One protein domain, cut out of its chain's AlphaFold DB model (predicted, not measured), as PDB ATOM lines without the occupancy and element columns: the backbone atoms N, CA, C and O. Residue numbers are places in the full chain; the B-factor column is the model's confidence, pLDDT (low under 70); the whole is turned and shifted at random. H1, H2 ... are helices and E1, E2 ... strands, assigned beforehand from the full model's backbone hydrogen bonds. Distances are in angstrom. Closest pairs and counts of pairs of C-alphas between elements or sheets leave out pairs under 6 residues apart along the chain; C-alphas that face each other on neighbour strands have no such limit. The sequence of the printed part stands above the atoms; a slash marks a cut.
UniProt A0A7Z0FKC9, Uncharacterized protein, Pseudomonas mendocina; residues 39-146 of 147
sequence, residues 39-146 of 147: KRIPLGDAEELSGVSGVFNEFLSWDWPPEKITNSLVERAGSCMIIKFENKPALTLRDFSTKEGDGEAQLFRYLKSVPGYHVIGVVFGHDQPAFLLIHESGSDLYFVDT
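This is residues 39 to 146 of the 147 residues of an uncharacterized protein of Pseudomonas mendocina (UniProt A0A7Z0FKC9). A strongly twisted five-stranded sheet, E1, E8, E7, E6 and E5, stands between a smaller sheet of E2, E3 and E4 on one face and the short helix H1 on the other; the two sheets form a sandwich, only partly face to face, with the small sheet on the E5 side. A long link from H1 to E2 passes round the E5 edge, and residues 98 to 104, between E4 and E5, reach out at one end. The printed part has 108 residues, with eight named strands and one named helix in the order E1 H1 E2 E3 E4 E5 E6 E7 E8; the class is mostly strand. The large sheet, order E1, E8, E7, E6, E5, is mixed, and the small one, order E2, E3, E4, is antiparallel. The whole is compact, with a radius of gyration of the C-alphas of 13.7 A and spans of 41 by 30 by 25 A.

In the large sheet, E5 is residues 105 to 114, 26.2 A long, E6 is 117 to 124, 21.5 A, E7 is 130 to 135, 16.5 A, and E8 is 141 to 145, ending with C-alpha 145 at (137.905, -7.017, 41.288). E1, residues 39 to 42, begins with C-alpha 39 at (146.703, -3.938, 36.961). H1 is residues 43 to 50, 10.7 A. The small sheet holds E2, residues 74 to 77, E3, 80 to 85, and E4, 88 to 94, 18.7 A long.

E5, E6, E7 and E8 form a meander, each strand the antiparallel neighbour of the one before; N 121 and O 109 are 2.7 A apart, N 132 and O 120 2.7 A, and N 142 and O 133 2.8 A. E1 is parallel to E8, with N 143 and O 39 2.8 A apart. H1 is on this sheet at a height of 8.9 A, over E7 and, only just, with 3 C-alphas, over E8; it runs along the strands, at 23 degrees to E7 on the local plane. The closest C-alphas of H1 and E8 are those of Leu 43 and Val 144, 6.0 A apart. In H1 every O i to N i+4 pair is within hydrogen-bond range. E2, E3 and E4 form a second meander, with N 82 and O 75 2.8 A apart and N 81 and O 93 2.8 A. In the sandwich, two sheets face to face, the facing parts are 10.2 A centre to centre. The closest C-alphas of E4 and E5 are those of Leu 93 and Phe 108, 7.0 A apart. E2 and E5 are near each other, while E3 and E6 are apart.

The C-alphas farthest apart, those of Gly 51 and Glu 100, are 42.0 A apart. The printed part has no cut. The link from H1 to E2, residues 51 to 73, is long. Residues 96 to 97 pair with residues 105 to 106 of E5, antiparallel. Mean pLDDT of the printed part is 86.5; residues 98 to 104 and 126 to 127 are under 70.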
ATOM      1  N   LYS A  39     147.724  -4.961  37.217       92.38
ATOM      2  CA  LYS A  39     146.703  -3.938  36.961       92.38
ATOM      3  C   LYS A  39     145.371  -4.404  37.540       92.38
ATOM      4  O   LYS A  39     144.923  -5.500  37.224       92.38
ATOM      5  N   ARG A  40     144.717  -3.588  38.365       92.06
ATOM      6  CA  ARG A  40     143.366  -3.894  38.861       92.06
ATOM      7  C   ARG A  40     142.336  -3.456  37.825       92.06
ATOM      8  O   ARG A  40     142.430  -2.328  37.344       92.06
ATOM      9  N   ILE A  41     141.397  -4.330  37.485       92.88
ATOM     10  CA  ILE A  41     140.333  -4.049  36.514       92.88
ATOM     11  C   ILE A  41     138.983  -4.563  37.035       92.88
ATOM     12  O   ILE A  41     138.966  -5.547  37.778       92.88
ATOM     13  N   PRO A  42     137.860  -3.927  36.666       91.62
ATOM     14  CA  PRO A  42     136.531  -4.457  36.949       91.62
ATOM     15  C   PRO A  42     136.222  -5.690  36.087       91.62
ATOM     16  O   PRO A  42     136.828  -5.909  35.033       91.62
ATOM     17  N   LEU A  43     135.210  -6.462  36.493       91.69
ATOM     18  CA  LEU A  43     134.725  -7.631  35.749       91.69
ATOM     19  C   LEU A  43     134.364  -7.317  34.283       91.69
ATOM     20  O   LEU A  43     134.654  -8.117  33.400       91.69
ATOM     21  N   GLY A  44     133.766  -6.152  34.013       91.94
ATOM     22  CA  GLY A  44     133.386  -5.746  32.653       91.94
ATOM     23  C   GLY A  44     134.581  -5.634  31.699       91.94
ATOM     24  O   GLY A  44     134.536  -6.168  30.593       91.94
ATOM     25  N   ASP A  45     135.678  -5.028  32.156       93.94
ATOM     26  CA  ASP A  45     136.912  -4.895  31.373       93.94
ATOM     27  C   ASP A  45     137.565  -6.266  31.148       93.94
ATOM     28  O   ASP A  45     138.104  -6.543  30.078       93.94
ATOM     29  N   ALA A  46     137.490  -7.162  32.138       93.19
ATOM     30  CA  ALA A  46     137.956  -8.538  31.997       93.19
ATOM     31  C   ALA A  46     137.195  -9.283  30.884       93.19
ATOM     32  O   ALA A  46     137.807  -9.972  30.059       93.19
ATOM     33  N   GLU A  47     135.869  -9.133  30.826       93.81
ATOM     34  CA  GLU A  47     135.040  -9.709  29.760       93.81
ATOM     35  C   GLU A  47     135.393  -9.132  28.389       93.81
ATOM     36  O   GLU A  47     135.560  -9.904  27.441       93.81
ATOM     37  N   GLU A  48     135.582  -7.813  28.292       93.81
ATOM     38  CA  GLU A  48     136.008  -7.145  27.058       93.81
ATOM     39  C   GLU A  48     137.364  -7.675  26.569       93.81
ATOM     40  O   GLU A  48     137.493  -8.042  25.400       93.81
ATOM     41  N   LEU A  49     138.348  -7.808  27.466       93.81
ATOM     42  CA  LEU A  49     139.678  -8.335  27.144       93.81
ATOM     43  C   LEU A  49     139.637  -9.777  26.629       93.81
ATOM     44  O   LEU A  49     140.373 -10.120  25.704       93.81
ATOM     45  N   SER A  50     138.801 -10.625  27.230       92.00
ATOM     46  CA  SER A  50     138.651 -12.026  26.809       92.00
ATOM     47  C   SER A  50     137.772 -12.201  25.565       92.00
ATOM     48  O   SER A  50     137.788 -13.264  24.943       92.00
ATOM     49  N   GLY A  51     136.986 -11.179  25.208       92.50
ATOM     50  CA  GLY A  51     136.019 -11.215  24.112       92.50
ATOM     51  C   GLY A  51     134.811 -12.126  24.362       92.50
ATOM     52  O   GLY A  51     134.093 -12.450  23.414       92.50
ATOM     53  N   VAL A  52     134.581 -12.570  25.604       88.69
ATOM     54  CA  VAL A  52     133.498 -13.499  25.963       88.69
ATOM     55  C   VAL A  52     132.755 -12.989  27.198       88.69
ATOM     56  O   VAL A  52     133.265 -13.057  28.312       88.69
ATOM     57  N   SER A  53     131.517 -12.525  27.017       91.56
ATOM     58  CA  SER A  53     130.692 -12.072  28.144       91.56
ATOM     59  C   SER A  53     130.157 -13.247  28.970       91.56
ATOM     60  O   SER A  53     129.852 -14.317  28.437       91.56
ATOM     61  N   GLY A  54     130.063 -13.053  30.284       89.56
ATOM     62  CA  GLY A  54     129.585 -14.019  31.270       89.56
ATOM     63  C   GLY A  54     130.558 -15.155  31.585       89.56
ATOM     64  O   GLY A  54     130.246 -16.010  32.415       89.56
ATOM     65  N   VAL A  55     131.740 -15.187  30.957       89.94
ATOM     66  CA  VAL A  55     132.706 -16.296  31.071       89.94
ATOM     67  C   VAL A  55     133.307 -16.439  32.471       89.94
ATOM     68  O   VAL A  55     133.817 -17.512  32.808       89.94
ATOM     69  N   PHE A  56     133.245 -15.372  33.268       91.00
ATOM     70  CA  PHE A  56     133.806 -15.295  34.615       91.00
ATOM     71  C   PHE A  56     132.750 -15.373  35.726       91.00
ATOM     72  O   PHE A  56     133.120 -15.436  36.894       91.00
ATOM     73  N   ASN A  57     131.453 -15.429  35.395       88.38
ATOM     74  CA  ASN A  57     130.373 -15.483  36.390       88.38
ATOM     75  C   ASN A  57     130.490 -16.688  37.334       88.38
ATOM     76  O   ASN A  57     130.157 -16.596  38.512       88.38
ATOM     77  N   GLU A  58     131.004 -17.814  36.834       86.00
ATOM     78  CA  GLU A  58     131.267 -19.007  37.646       86.00
ATOM     79  C   GLU A  58     132.371 -18.801  38.702       86.00
ATOM     80  O   GLU A  58     132.447 -19.559  39.666       86.00
ATOM     81  N   PHE A  59     133.195 -17.756  38.571       86.94
ATOM     82  CA  PHE A  59     134.280 -17.443  39.507       86.94
ATOM     83  C   PHE A  59     133.900 -16.427  40.582       86.94
ATOM     84  O   PHE A  59     134.710 -16.148  41.459       86.94
ATOM     85  N   LEU A  60     132.658 -15.936  40.566       84.88
ATOM     86  CA  LEU A  60     132.119 -15.031  41.587       84.88
ATOM     87  C   LEU A  60     131.722 -15.757  42.886       84.88
ATOM     88  O   LEU A  60     131.294 -15.125  43.848       84.88
ATOM     89  N   SER A  61     131.851 -17.088  42.931       82.31
ATOM     90  CA  SER A  61     131.616 -17.901  44.127       82.31
ATOM     91  C   SER A  61     132.838 -18.758  44.459       82.31
ATOM     92  O   SER A  61     133.593 -19.124  43.563       82.31
ATOM     93  N   TRP A  62     133.013 -19.106  45.736       75.31
ATOM     94  CA  TRP A  62     134.117 -19.953  46.212       75.31
ATOM     95  C   TRP A  62     133.993 -21.437  45.834       75.31
ATOM     96  O   TRP A  62     134.913 -22.210  46.109       75.31
ATOM     97  N   ASP A  63     132.885 -21.854  45.218       79.88
ATOM     98  CA  ASP A  63     132.607 -23.254  44.875       79.88
ATOM     99  C   ASP A  63     133.321 -23.680  43.581       79.88
ATOM    100  O   ASP A  63     132.732 -24.191  42.627       79.88
ATOM    101  N   TRP A  64     134.624 -23.402  43.514       83.94
ATOM    102  CA  TRP A  64     135.446 -23.796  42.380       83.94
ATOM    103  C   TRP A  64     135.681 -25.306  42.401       83.94
ATOM    104  O   TRP A  64     135.997 -25.873  43.456       83.94
ATOM    105  N   PRO A  65     135.613 -25.970  41.232       78.38
ATOM    106  CA  PRO A  65     135.940 -27.381  41.146       78.38
ATOM    107  C   PRO A  65     137.388 -27.636  41.606       78.38
ATOM    108  O   PRO A  65     138.227 -26.726  41.586       78.38
ATOM    109  N   PRO A  66     137.721 -28.881  41.997       84.31
ATOM    110  CA  PRO A  66     139.098 -29.259  42.282       84.31
ATOM    111  C   PRO A  66     140.028 -28.854  41.137       84.31
ATOM    112  O   PRO A  66     139.693 -29.042  39.965       84.31
ATOM    113  N   GLU A  67     141.199 -28.316  41.481       88.25
ATOM    114  CA  GLU A  67     142.158 -27.850  40.483       88.25
ATOM    115  C   GLU A  67     142.521 -28.977  39.511       88.25
ATOM    116  O   GLU A  67     142.964 -30.059  39.907       88.25
ATOM    117  N   LYS A  68     142.381 -28.682  38.217       89.50
ATOM    118  CA  LYS A  68     142.818 -29.555  37.134       89.50
ATOM    119  C   LYS A  68     143.595 -28.748  36.104       89.50
ATOM    120  O   LYS A  68     143.023 -28.101  35.229       89.50
ATOM    121  N   ILE A  69     144.918 -28.825  36.186       92.50
ATOM    122  CA  ILE A  69     145.808 -28.155  35.240       92.50
ATOM    123  C   ILE A  69     145.891 -28.989  33.959       92.50
ATOM    124  O   ILE A  69     146.476 -30.069  33.937       92.50
ATOM    125  N   THR A  70     145.261 -28.500  32.893       88.31
ATOM    126  CA  THR A  70     145.284 -29.126  31.557       88.31
ATOM    127  C   THR A  70     146.214 -28.415  30.581       88.31
ATOM    128  O   THR A  70     146.553 -28.978  29.542       88.31
ATOM    129  N   ASN A  71     146.622 -27.185  30.896       90.06
ATOM    130  CA  ASN A  71     147.508 -26.391  30.060       90.06
ATOM    131  C   ASN A  71     148.970 -26.751  30.364       90.06
ATOM    132  O   ASN A  71     149.397 -26.646  31.509       90.06
ATOM    133  N   SER A  72     149.739 -27.157  29.350       91.00
ATOM    134  CA  SER A  72     151.144 -27.572  29.498       91.00
ATOM    135  C   SER A  72     152.094 -26.438  29.900       91.00
ATOM    136  O   SER A  72     153.220 -26.703  30.327       91.00
ATOM    137  N   LEU A  73     151.655 -25.185  29.766       93.00
ATOM    138  CA  LEU A  73     152.393 -24.001  30.200       93.00
ATOM    139  C   LEU A  73     152.215 -23.708  31.690       93.00
ATOM    140  O   LEU A  73     152.974 -22.918  32.242       93.00
ATOM    141  N   VAL A  74     151.251 -24.346  32.353       94.50
ATOM    142  CA  VAL A  74     150.993 -24.165  33.780       94.50
ATOM    143  C   VAL A  74     151.405 -25.428  34.526       94.50
ATOM    144  O   VAL A  74     151.144 -26.547  34.092       94.50
ATOM    145  N   GLU A  75     152.072 -25.258  35.659       95.12
ATOM    146  CA  GLU A  75     152.569 -26.354  36.483       95.12
ATOM    147  C   GLU A  75     152.386 -26.032  37.969       95.12
ATOM    148  O   GLU A  75     152.550 -24.889  38.393       95.12
ATOM    149  N   ARG A  76     152.072 -27.053  38.773       94.12
ATOM    150  CA  ARG A  76     152.064 -26.964  40.237       94.12
ATOM    151  C   ARG A  76     153.277 -27.701  40.800       94.12
ATOM    152  O   ARG A  76     153.399 -28.911  40.629       94.12
ATOM    153  N   ALA A  77     154.130 -26.980  41.524       92.31
ATOM    154  CA  ALA A  77     155.296 -27.510  42.223       92.31
ATOM    155  C   ALA A  77     155.197 -27.189  43.724       92.31
ATOM    156  O   ALA A  77     155.612 -26.125  44.186       92.31
ATOM    157  N   GLY A  78     154.610 -28.105  44.501       90.75
ATOM    158  CA  GLY A  78     154.337 -27.878  45.923       90.75
ATOM    159  C   GLY A  78     153.388 -26.693  46.130       90.75
ATOM    160  O   GLY A  78     152.305 -26.671  45.554       90.75
ATOM    161  N   SER A  79     153.810 -25.703  46.921       89.56
ATOM    162  CA  SER A  79     153.059 -24.464  47.183       89.56
ATOM    163  C   SER A  79     153.270 -23.378  46.121       89.56
ATOM    164  O   SER A  79     152.960 -22.214  46.351       89.56
ATOM    165  N   CYS A  80     153.888 -23.706  44.985       91.19
ATOM    166  CA  CYS A  80     154.151 -22.756  43.911       91.19
ATOM    167  C   CYS A  80     153.381 -23.161  42.652       91.19
ATOM    168  O   CYS A  80     153.456 -24.308  42.209       91.19
ATOM    169  N   MET A  81     152.673 -22.208  42.058       93.50
ATOM    170  CA  MET A  81     152.146 -22.295  40.702       93.50
ATOM    171  C   MET A  81     153.104 -21.579  39.756       93.50
ATOM    172  O   MET A  81     153.466 -20.426  39.978       93.50
ATOM    173  N   ILE A  82     153.522 -22.273  38.708       93.56
ATOM    174  CA  ILE A  82     154.500 -21.796  37.737       93.56
ATOM    175  C   ILE A  82     153.799 -21.671  36.390       93.56
ATOM    176  O   ILE A  82     153.195 -22.631  35.914       93.56
ATOM    177  N   ILE A  83     153.898 -20.499  35.768       94.12
ATOM    178  CA  ILE A  83     153.335 -20.204  34.450       94.12
ATOM    179  C   ILE A  83     154.487 -19.876  33.506       94.12
ATOM    180  O   ILE A  83     155.237 -18.921  33.717       94.12
ATOM    181  N   LYS A  84     154.653 -20.710  32.482       93.19
ATOM    182  CA  LYS A  84     155.703 -20.611  31.469       93.19
ATOM    183  C   LYS A  84     155.207 -19.751  30.315       93.19
ATOM    184  O   LYS A  84     154.107 -19.952  29.815       93.19
ATOM    185  N   PHE A  85     156.062 -18.848  29.858       89.94
ATOM    186  CA  PHE A  85     155.794 -17.995  28.709       89.94
ATOM    187  C   PHE A  85     156.849 -18.234  27.638       89.94
ATOM    188  O   PHE A  85     158.016 -18.500  27.936       89.94
ATOM    189  N   GLU A  86     156.452 -18.123  26.376       84.62
ATOM    190  CA  GLU A  86     157.391 -18.256  25.271       84.62
ATOM    191  C   GLU A  86     158.409 -17.104  25.291       84.62
ATOM    192  O   GLU A  86     158.038 -15.931  25.352       84.62
ATOM    193  N   ASN A  87     159.704 -17.432  25.240       82.62
ATOM    194  CA  ASN A  87     160.807 -16.463  25.196       82.62
ATOM    195  C   ASN A  87     160.834 -15.444  26.358       82.62
ATOM    196  O   ASN A  87     161.454 -14.385  26.237       82.62
ATOM    197  N   LYS A  88     160.193 -15.752  27.492       82.19
ATOM    198  CA  LYS A  88     160.186 -14.915  28.700       82.19
ATOM    199  C   LYS A  88     160.409 -15.752  29.966       82.19
ATOM    200  O   LYS A  88     160.130 -16.951  29.963       82.19
ATOM    201  N   PRO A  89     160.894 -15.138  31.060       84.69
ATOM    202  CA  PRO A  89     160.955 -15.799  32.359       84.69
ATOM    203  C   PRO A  89     159.572 -16.274  32.809       84.69
ATOM    204  O   PRO A  89     158.580 -15.582  32.587       84.69
ATOM    205  N   ALA A  90     159.512 -17.433  33.463       89.25
ATOM    206  CA  ALA A  90     158.270 -17.933  34.041       89.25
ATOM    207  C   ALA A  90     157.801 -17.041  35.201       89.25
ATOM    208  O   ALA A  90     158.613 -16.560  35.994       89.25
ATOM    209  N   LEU A  91     156.487 -16.882  35.338       89.56
ATOM    210  CA  LEU A  91     155.882 -16.307  36.534       89.56
ATOM    211  C   LEU A  91     155.716 -17.404  37.582       89.56
ATOM    212  O   LEU A  91     155.187 -18.475  37.287       89.56
ATOM    213  N   THR A  92     156.143 -17.128  38.811       90.62
ATOM    214  CA  THR A  92     155.918 -18.020  39.952       90.62
ATOM    215  C   THR A  92     155.001 -17.334  40.953       90.62
ATOM    216  O   THR A  92     155.355 -16.300  41.512       90.62
ATOM    217  N   LEU A  93     153.839 -17.929  41.194       90.69
ATOM    218  CA  LEU A  93     152.888 -17.527  42.222       90.69
ATOM    219  C   LEU A  93     153.045 -18.475  43.409       90.69
ATOM    220  O   LEU A  93     152.913 -19.690  43.254       90.69
ATOM    221  N   ARG A  94     153.375 -17.943  44.586       89.44
ATOM    222  CA  ARG A  94     153.609 -18.745  45.790       89.44
ATOM    223  C   ARG A  94     152.435 -18.624  46.747       89.44
ATOM    224  O   ARG A  94     152.135 -17.532  47.221       89.44
ATOM    225  N   ASP A  95     151.844 -19.765  47.070       88.69
ATOM    226  CA  ASP A  95     150.867 -19.886  48.138       88.69
ATOM    227  C   ASP A  95     151.544 -19.597  49.482       88.69
ATOM    228  O   ASP A  95     152.654 -20.079  49.753       88.69
ATOM    229  N   PHE A  96     150.862 -18.856  50.349       85.12
ATOM    230  CA  PHE A  96     151.253 -18.725  51.745       85.12
ATOM    231  C   PHE A  96     150.031 -18.766  52.659       85.12
ATOM    232  O   PHE A  96     148.938 -18.325  52.306       85.12
ATOM    233  N   SER A  97     150.240 -19.305  53.854       75.81
ATOM    234  CA  SER A  97     149.294 -19.245  54.958       75.81
ATOM    235  C   SER A  97     150.063 -18.969  56.240       75.81
ATOM    236  O   SER A  97     151.087 -19.608  56.518       75.81
ATOM    237  N   THR A  98     149.605 -17.997  57.023       63.47
ATOM    238  CA  THR A  98     150.136 -17.798  58.369       63.47
ATOM    239  C   THR A  98     149.570 -18.891  59.284       63.47
ATOM    240  O   THR A  98     148.399 -19.262  59.208       63.47
ATOM    241  N   LYS A  99     150.420 -19.491  60.131       55.44
ATOM    242  CA  LYS A  99     149.969 -20.482  61.133       55.44
ATOM    243  C   LYS A  99     149.266 -19.828  62.326       55.44
ATOM    244  O   LYS A  99     148.624 -20.525  63.107       55.44
ATOM    245  N   GLU A 100     149.410 -18.517  62.478       50.78
ATOM    246  CA  GLU A 100     148.885 -17.748  63.599       50.78
ATOM    247  C   GLU A 100     147.564 -17.099  63.198       50.78
ATOM    248  O   GLU A 100     147.571 -15.983  62.709       50.78
ATOM    249  N   GLY A 101     146.463 -17.842  63.363       46.34
ATOM    250  CA  GLY A 101     145.135 -17.373  63.803       46.34
ATOM    251  C   GLY A 101     144.354 -16.296  63.032       46.34
ATOM    252  O   GLY A 101     143.130 -16.353  63.064       46.34
ATOM    253  N   ASP A 102     145.002 -15.363  62.339       48.31
ATOM    254  CA  ASP A 102     144.411 -14.116  61.840       48.31
ATOM    255  C   ASP A 102     143.898 -14.199  60.395       48.31
ATOM    256  O   ASP A 102     143.451 -13.209  59.827       48.31
ATOM    257  N   GLY A 103     143.892 -15.388  59.789       55.03
ATOM    258  CA  GLY A 103     143.169 -15.609  58.531       55.03
ATOM    259  C   GLY A 103     143.837 -15.035  57.277       55.03
ATOM    260  O   GLY A 103     143.242 -15.102  56.203       55.03
ATOM    261  N   GLU A 104     145.075 -14.546  57.367       69.06
ATOM    262  CA  GLU A 104     145.852 -14.129  56.198       69.06
ATOM    263  C   GLU A 104     146.413 -15.350  55.456       69.06
ATOM    264  O   GLU A 104     147.450 -15.935  55.791       69.06
ATOM    265  N   ALA A 105     145.688 -15.761  54.424       80.00
ATOM    266  CA  ALA A 105     146.135 -16.757  53.470       80.00
ATOM    267  C   ALA A 105     145.976 -16.201  52.063       80.00
ATOM    268  O   ALA A 105     144.980 -15.545  51.773       80.00
ATOM    269  N   GLN A 106     146.930 -16.511  51.194       86.19
ATOM    270  CA  GLN A 106     146.814 -16.291  49.762       86.19
ATOM    271  C   GLN A 106     147.127 -17.606  49.066       86.19
ATOM    272  O   GLN A 106     148.272 -18.064  49.080       86.19
ATOM    273  N   LEU A 107     146.107 -18.216  48.471       87.94
ATOM    274  CA  LEU A 107     146.253 -19.451  47.706       87.94
ATOM    275  C   LEU A 107     145.865 -19.198  46.255       87.94
ATOM    276  O   LEU A 107     144.813 -18.627  45.973       87.94
ATOM    277  N   PHE A 108     146.682 -19.672  45.330       90.94
ATOM    278  CA  PHE A 108     146.409 -19.593  43.903       90.94
ATOM    279  C   PHE A 108     145.822 -20.907  43.422       90.94
ATOM    280  O   PHE A 108     146.315 -21.971  43.794       90.94
ATOM    281  N   ARG A 109     144.798 -20.867  42.568       91.94
ATOM    282  CA  ARG A 109     144.210 -22.052  41.924       91.94
ATOM    283  C   ARG A 109     144.012 -21.811  40.439       91.94
ATOM    284  O   ARG A 109     143.396 -20.833  40.046       91.94
ATOM    285  N   TYR A 110     144.522 -22.701  39.607       94.25
ATOM    286  CA  TYR A 110     144.287 -22.663  38.178       94.25
ATOM    287  C   TYR A 110     142.843 -23.081  37.915       94.25
ATOM    288  O   TYR A 110     142.431 -24.181  38.292       94.25
ATOM    289  N   LEU A 111     142.080 -22.192  37.282       92.50
ATOM    290  CA  LEU A 111     140.664 -22.411  37.005       92.50
ATOM    291  C   LEU A 111     140.486 -22.935  35.583       92.50
ATOM    292  O   LEU A 111     140.002 -24.048  35.382       92.50
ATOM    293  N   LYS A 112     140.918 -22.151  34.591       93.00
ATOM    294  CA  LYS A 112     140.876 -22.520  33.170       93.00
ATOM    295  C   LYS A 112     141.744 -21.589  32.324       93.00
ATOM    296  O   LYS A 112     142.344 -20.645  32.827       93.00
ATOM    297  N   SER A 113     141.767 -21.840  31.018       93.06
ATOM    298  CA  SER A 113     142.170 -20.844  30.022       93.06
ATOM    299  C   SER A 113     140.924 -20.319  29.303       93.06
ATOM    300  O   SER A 113     139.967 -21.067  29.081       93.06
ATOM    301  N   VAL A 114     140.942 -19.040  28.958       92.88
ATOM    302  CA  VAL A 114     140.007 -18.367  28.042       92.88
ATOM    303  C   VAL A 114     140.827 -17.800  26.878       92.88
ATOM    304  O   VAL A 114     142.053 -17.779  26.987       92.88
ATOM    305  N   PRO A 115     140.220 -17.361  25.762       93.38
ATOM    306  CA  PRO A 115     140.988 -16.810  24.648       93.38
ATOM    307  C   PRO A 115     141.990 -15.738  25.108       93.38
ATOM    308  O   PRO A 115     141.592 -14.713  25.655       93.38
ATOM    309  N   GLY A 116     143.287 -16.004  24.921       93.38
ATOM    310  CA  GLY A 116     144.383 -15.085  25.237       93.38
ATOM    311  C   GLY A 116     144.816 -15.026  26.706       93.38
ATOM    312  O   GLY A 116     145.809 -14.357  26.998       93.38
ATOM    313  N   TYR A 117     144.139 -15.720  27.632       95.19
ATOM    314  CA  TYR A 117     144.421 -15.610  29.068       95.19
ATOM    315  C   TYR A 117     144.329 -16.934  29.832       95.19
ATOM    316  O   TYR A 117     143.402 -17.731  29.672       95.19
ATOM    317  N   HIS A 118     145.234 -17.105  30.793       95.19
ATOM    318  CA  HIS A 118     145.064 -18.030  31.907       95.19
ATOM    319  C   HIS A 118     144.262 -17.358  33.023       95.19
ATOM    320  O   HIS A 118     144.545 -16.217  33.392       95.19
ATOM    321  N   VAL A 119     143.293 -18.084  33.581       94.69
ATOM    322  CA  VAL A 119     142.463 -17.625  34.698       94.69
ATOM    323  C   VAL A 119     142.909 -18.331  35.971       94.69
ATOM    324  O   VAL A 119     142.762 -19.554  36.098       94.69
ATOM    325  N   ILE A 120     143.459 -17.563  36.911       94.06
ATOM    326  CA  ILE A 120     143.952 -18.067  38.197       94.06
ATOM    327  C   ILE A 120     143.090 -17.497  39.316       94.06
ATOM    328  O   ILE A 120     143.132 -16.305  39.582       94.06
ATOM    329  N   GLY A 121     142.333 -18.334  40.006       92.44
ATOM    330  CA  GLY A 121     141.624 -17.947  41.215       92.44
ATOM    331  C   GLY A 121     142.596 -17.577  42.331       92.44
ATOM    332  O   GLY A 121     143.608 -18.257  42.529       92.44
ATOM    333  N   VAL A 122     142.279 -16.515  43.064       89.69
ATOM    334  CA  VAL A 122     143.019 -16.065  44.242       89.69
ATOM    335  C   VAL A 122     142.117 -16.203  45.459       89.69
ATOM    336  O   VAL A 122     141.057 -15.585  45.534       89.69
ATOM    337  N   VAL A 123     142.538 -17.044  46.400       83.50
ATOM    338  CA  VAL A 123     141.843 -17.268  47.666       83.50
ATOM    339  C   VAL A 123     142.488 -16.416  48.746       83.50
ATOM    340  O   VAL A 123     143.609 -16.724  49.148       83.50
ATOM    341  N   PHE A 124     141.775 -15.390  49.215       79.81
ATOM    342  CA  PHE A 124     142.136 -14.600  50.391       79.81
ATOM    343  C   PHE A 124     141.227 -14.992  51.553       79.81
ATOM    344  O   PHE A 124     140.037 -14.708  51.493       79.81
ATOM    345  N   GLY A 125     141.769 -15.653  52.580       70.56
ATOM    346  CA  GLY A 125     141.089 -15.919  53.860       70.56
ATOM    347  C   GLY A 125     139.547 -15.913  53.847       70.56
ATOM    348  O   GLY A 125     138.919 -16.851  53.357       70.56
ATOM    349  N   HIS A 126     138.958 -14.857  54.424       61.34
ATOM    350  CA  HIS A 126     137.508 -14.642  54.568       61.34
ATOM    351  C   HIS A 126     136.883 -13.712  53.510       61.34
ATOM    352  O   HIS A 126     135.691 -13.408  53.612       61.34
ATOM    353  N   ASP A 127     137.653 -13.246  52.528       68.00
ATOM    354  CA  ASP A 127     137.190 -12.232  51.581       68.00
ATOM    355  C   ASP A 127     136.334 -12.837  50.454       68.00
ATOM    356  O   ASP A 127     135.992 -14.024  50.450       68.00
ATOM    357  N   GLN A 128     135.911 -12.002  49.503       71.31
ATOM    358  CA  GLN A 128     135.235 -12.458  48.289       71.31
ATOM    359  C   GLN A 128     136.229 -13.089  47.299       71.31
ATOM    360  O   GLN A 128     137.413 -12.740  47.299       71.31
ATOM    361  N   PRO A 129     135.770 -14.023  46.446       75.94
ATOM    362  CA  PRO A 129     136.619 -14.624  45.431       75.94
ATOM    363  C   PRO A 129     137.060 -13.582  44.406       75.94
ATOM    364  O   PRO A 129     136.241 -12.879  43.815       75.94
ATOM    365  N   ALA A 130     138.367 -13.532  44.169       88.56
ATOM    366  CA  ALA A 130     138.983 -12.753  43.106       88.56
ATOM    367  C   ALA A 130     139.779 -13.680  42.185       88.56
ATOM    368  O   ALA A 130     140.099 -14.821  42.535       88.56
ATOM    369  N   PHE A 131     140.126 -13.201  40.996       92.75
ATOM    370  CA  PHE A 131     140.950 -13.966  40.069       92.75
ATOM    371  C   PHE A 131     141.919 -13.074  39.299       92.75
ATOM    372  O   PHE A 131     141.713 -11.876  39.119       92.75
ATOM    373  N   LEU A 132     143.007 -13.687  38.848       94.56
ATOM    374  CA  LEU A 132     143.966 -13.103  37.938       94.56
ATOM    375  C   LEU A 132     143.631 -13.509  36.508       94.56
ATOM    376  O   LEU A 132     143.353 -14.682  36.239       94.56
ATOM    377  N   LEU A 133     143.764 -12.555  35.594       95.38
ATOM    378  CA  LEU A 133     143.933 -12.823  34.173       95.38
ATOM    379  C   LEU A 133     145.391 -12.619  33.807       95.38
ATOM    380  O   LEU A 133     145.947 -11.535  33.977       95.38
ATOM    381  N   ILE A 134     146.012 -13.670  33.295       94.56
ATOM    382  CA  ILE A 134     147.424 -13.668  32.931       94.56
ATOM    383  C   ILE A 134     147.494 -13.936  31.442       94.56
ATOM    384  O   ILE A 134     147.139 -15.028  31.000       94.56
ATOM    385  N   HIS A 135     147.905 -12.933  30.670       93.75
ATOM    386  CA  HIS A 135     147.965 -13.059  29.219       93.75
ATOM    387  C   HIS A 135     148.929 -14.192  28.827       93.75
ATOM    388  O   HIS A 135     149.996 -14.327  29.427       93.75
ATOM    389  N   GLU A 136     148.593 -14.985  27.808       91.75
ATOM    390  CA  GLU A 136     149.379 -16.166  27.389       91.75
ATOM    391  C   GLU A 136     150.823 -15.820  26.981       91.75
ATOM    392  O   GLU A 136     151.733 -16.637  27.095       91.75
ATOM    393  N   SER A 137     151.062 -14.580  26.543       88.88
ATOM    394  CA  SER A 137     152.411 -14.084  26.233       88.88
ATOM    395  C   SER A 137     153.186 -13.589  27.462       88.88
ATOM    396  O   SER A 137     154.327 -13.146  27.316       88.88
ATOM    397  N   GLY A 138     152.568 -13.546  28.645       84.75
ATOM    398  CA  GLY A 138     153.121 -12.929  29.851       84.75
ATOM    399  C   GLY A 138     153.439 -11.444  29.666       84.75
ATOM    400  O   GLY A 138     154.521 -11.004  30.057       84.75
ATOM    401  N   SER A 139     152.615 -10.698  28.921       85.50
ATOM    402  CA  SER A 139     152.751  -9.239  28.750       85.50
ATOM    403  C   SER A 139     151.982  -8.438  29.788       85.50
ATOM    404  O   SER A 139     152.382  -7.324  30.103       85.50
ATOM    405  N   ASP A 140     150.872  -8.991  30.271       89.38
ATOM    406  CA  ASP A 140     149.947  -8.297  31.147       89.38
ATOM    407  C   ASP A 140     149.350  -9.270  32.158       89.38
ATOM    408  O   ASP A 140     148.941 -10.386  31.816       89.38
ATOM    409  N   LEU A 141     149.306  -8.813  33.407       92.44
ATOM    410  CA  LEU A 141     148.673  -9.488  34.525       92.44
ATOM    411  C   LEU A 141     147.629  -8.537  35.100       92.44
ATOM    412  O   LEU A 141     147.948  -7.413  35.504       92.44
ATOM    413  N   TYR A 142     146.395  -9.009  35.155       94.19
ATOM    414  CA  TYR A 142     145.274  -8.260  35.688       94.19
ATOM    415  C   TYR A 142     144.734  -8.948  36.929       94.19
ATOM    416  O   TYR A 142     144.566 -10.163  36.933       94.19
ATOM    417  N   PHE A 143     144.449  -8.175  37.965       93.50
ATOM    418  CA  PHE A 143     143.654  -8.605  39.105       93.50
ATOM    419  C   PHE A 143     142.227  -8.124  38.884       93.50
ATOM    420  O   PHE A 143     142.001  -6.918  38.766       93.50
ATOM    421  N   VAL A 144     141.284  -9.055  38.792       92.00
ATOM    422  CA  VAL A 144     139.882  -8.727  38.551       92.00
ATOM    423  C   VAL A 144     139.181  -8.567  39.885       92.00
ATOM    424  O   VAL A 144     139.078  -9.522  40.659       92.00
ATOM    425  N   ASP A 145     138.739  -7.340  40.141       79.31
ATOM    426  CA  ASP A 145     137.905  -7.017  41.288       79.31
ATOM    427  C   ASP A 145     136.457  -7.414  40.974       79.31
ATOM    428  O   ASP A 145     135.920  -7.070  39.915       79.31
ATOM    429  N   THR A 146     135.860  -8.203  41.861       72.69
ATOM    430  CA  THR A 146     134.504  -8.746  41.717       72.69
ATOM    431  C   THR A 146     133.453  -7.910  42.458       72.69
ATOM    432  O   THR A 146     132.275  -8.278  42.433       72.69
TER     433      THR A 146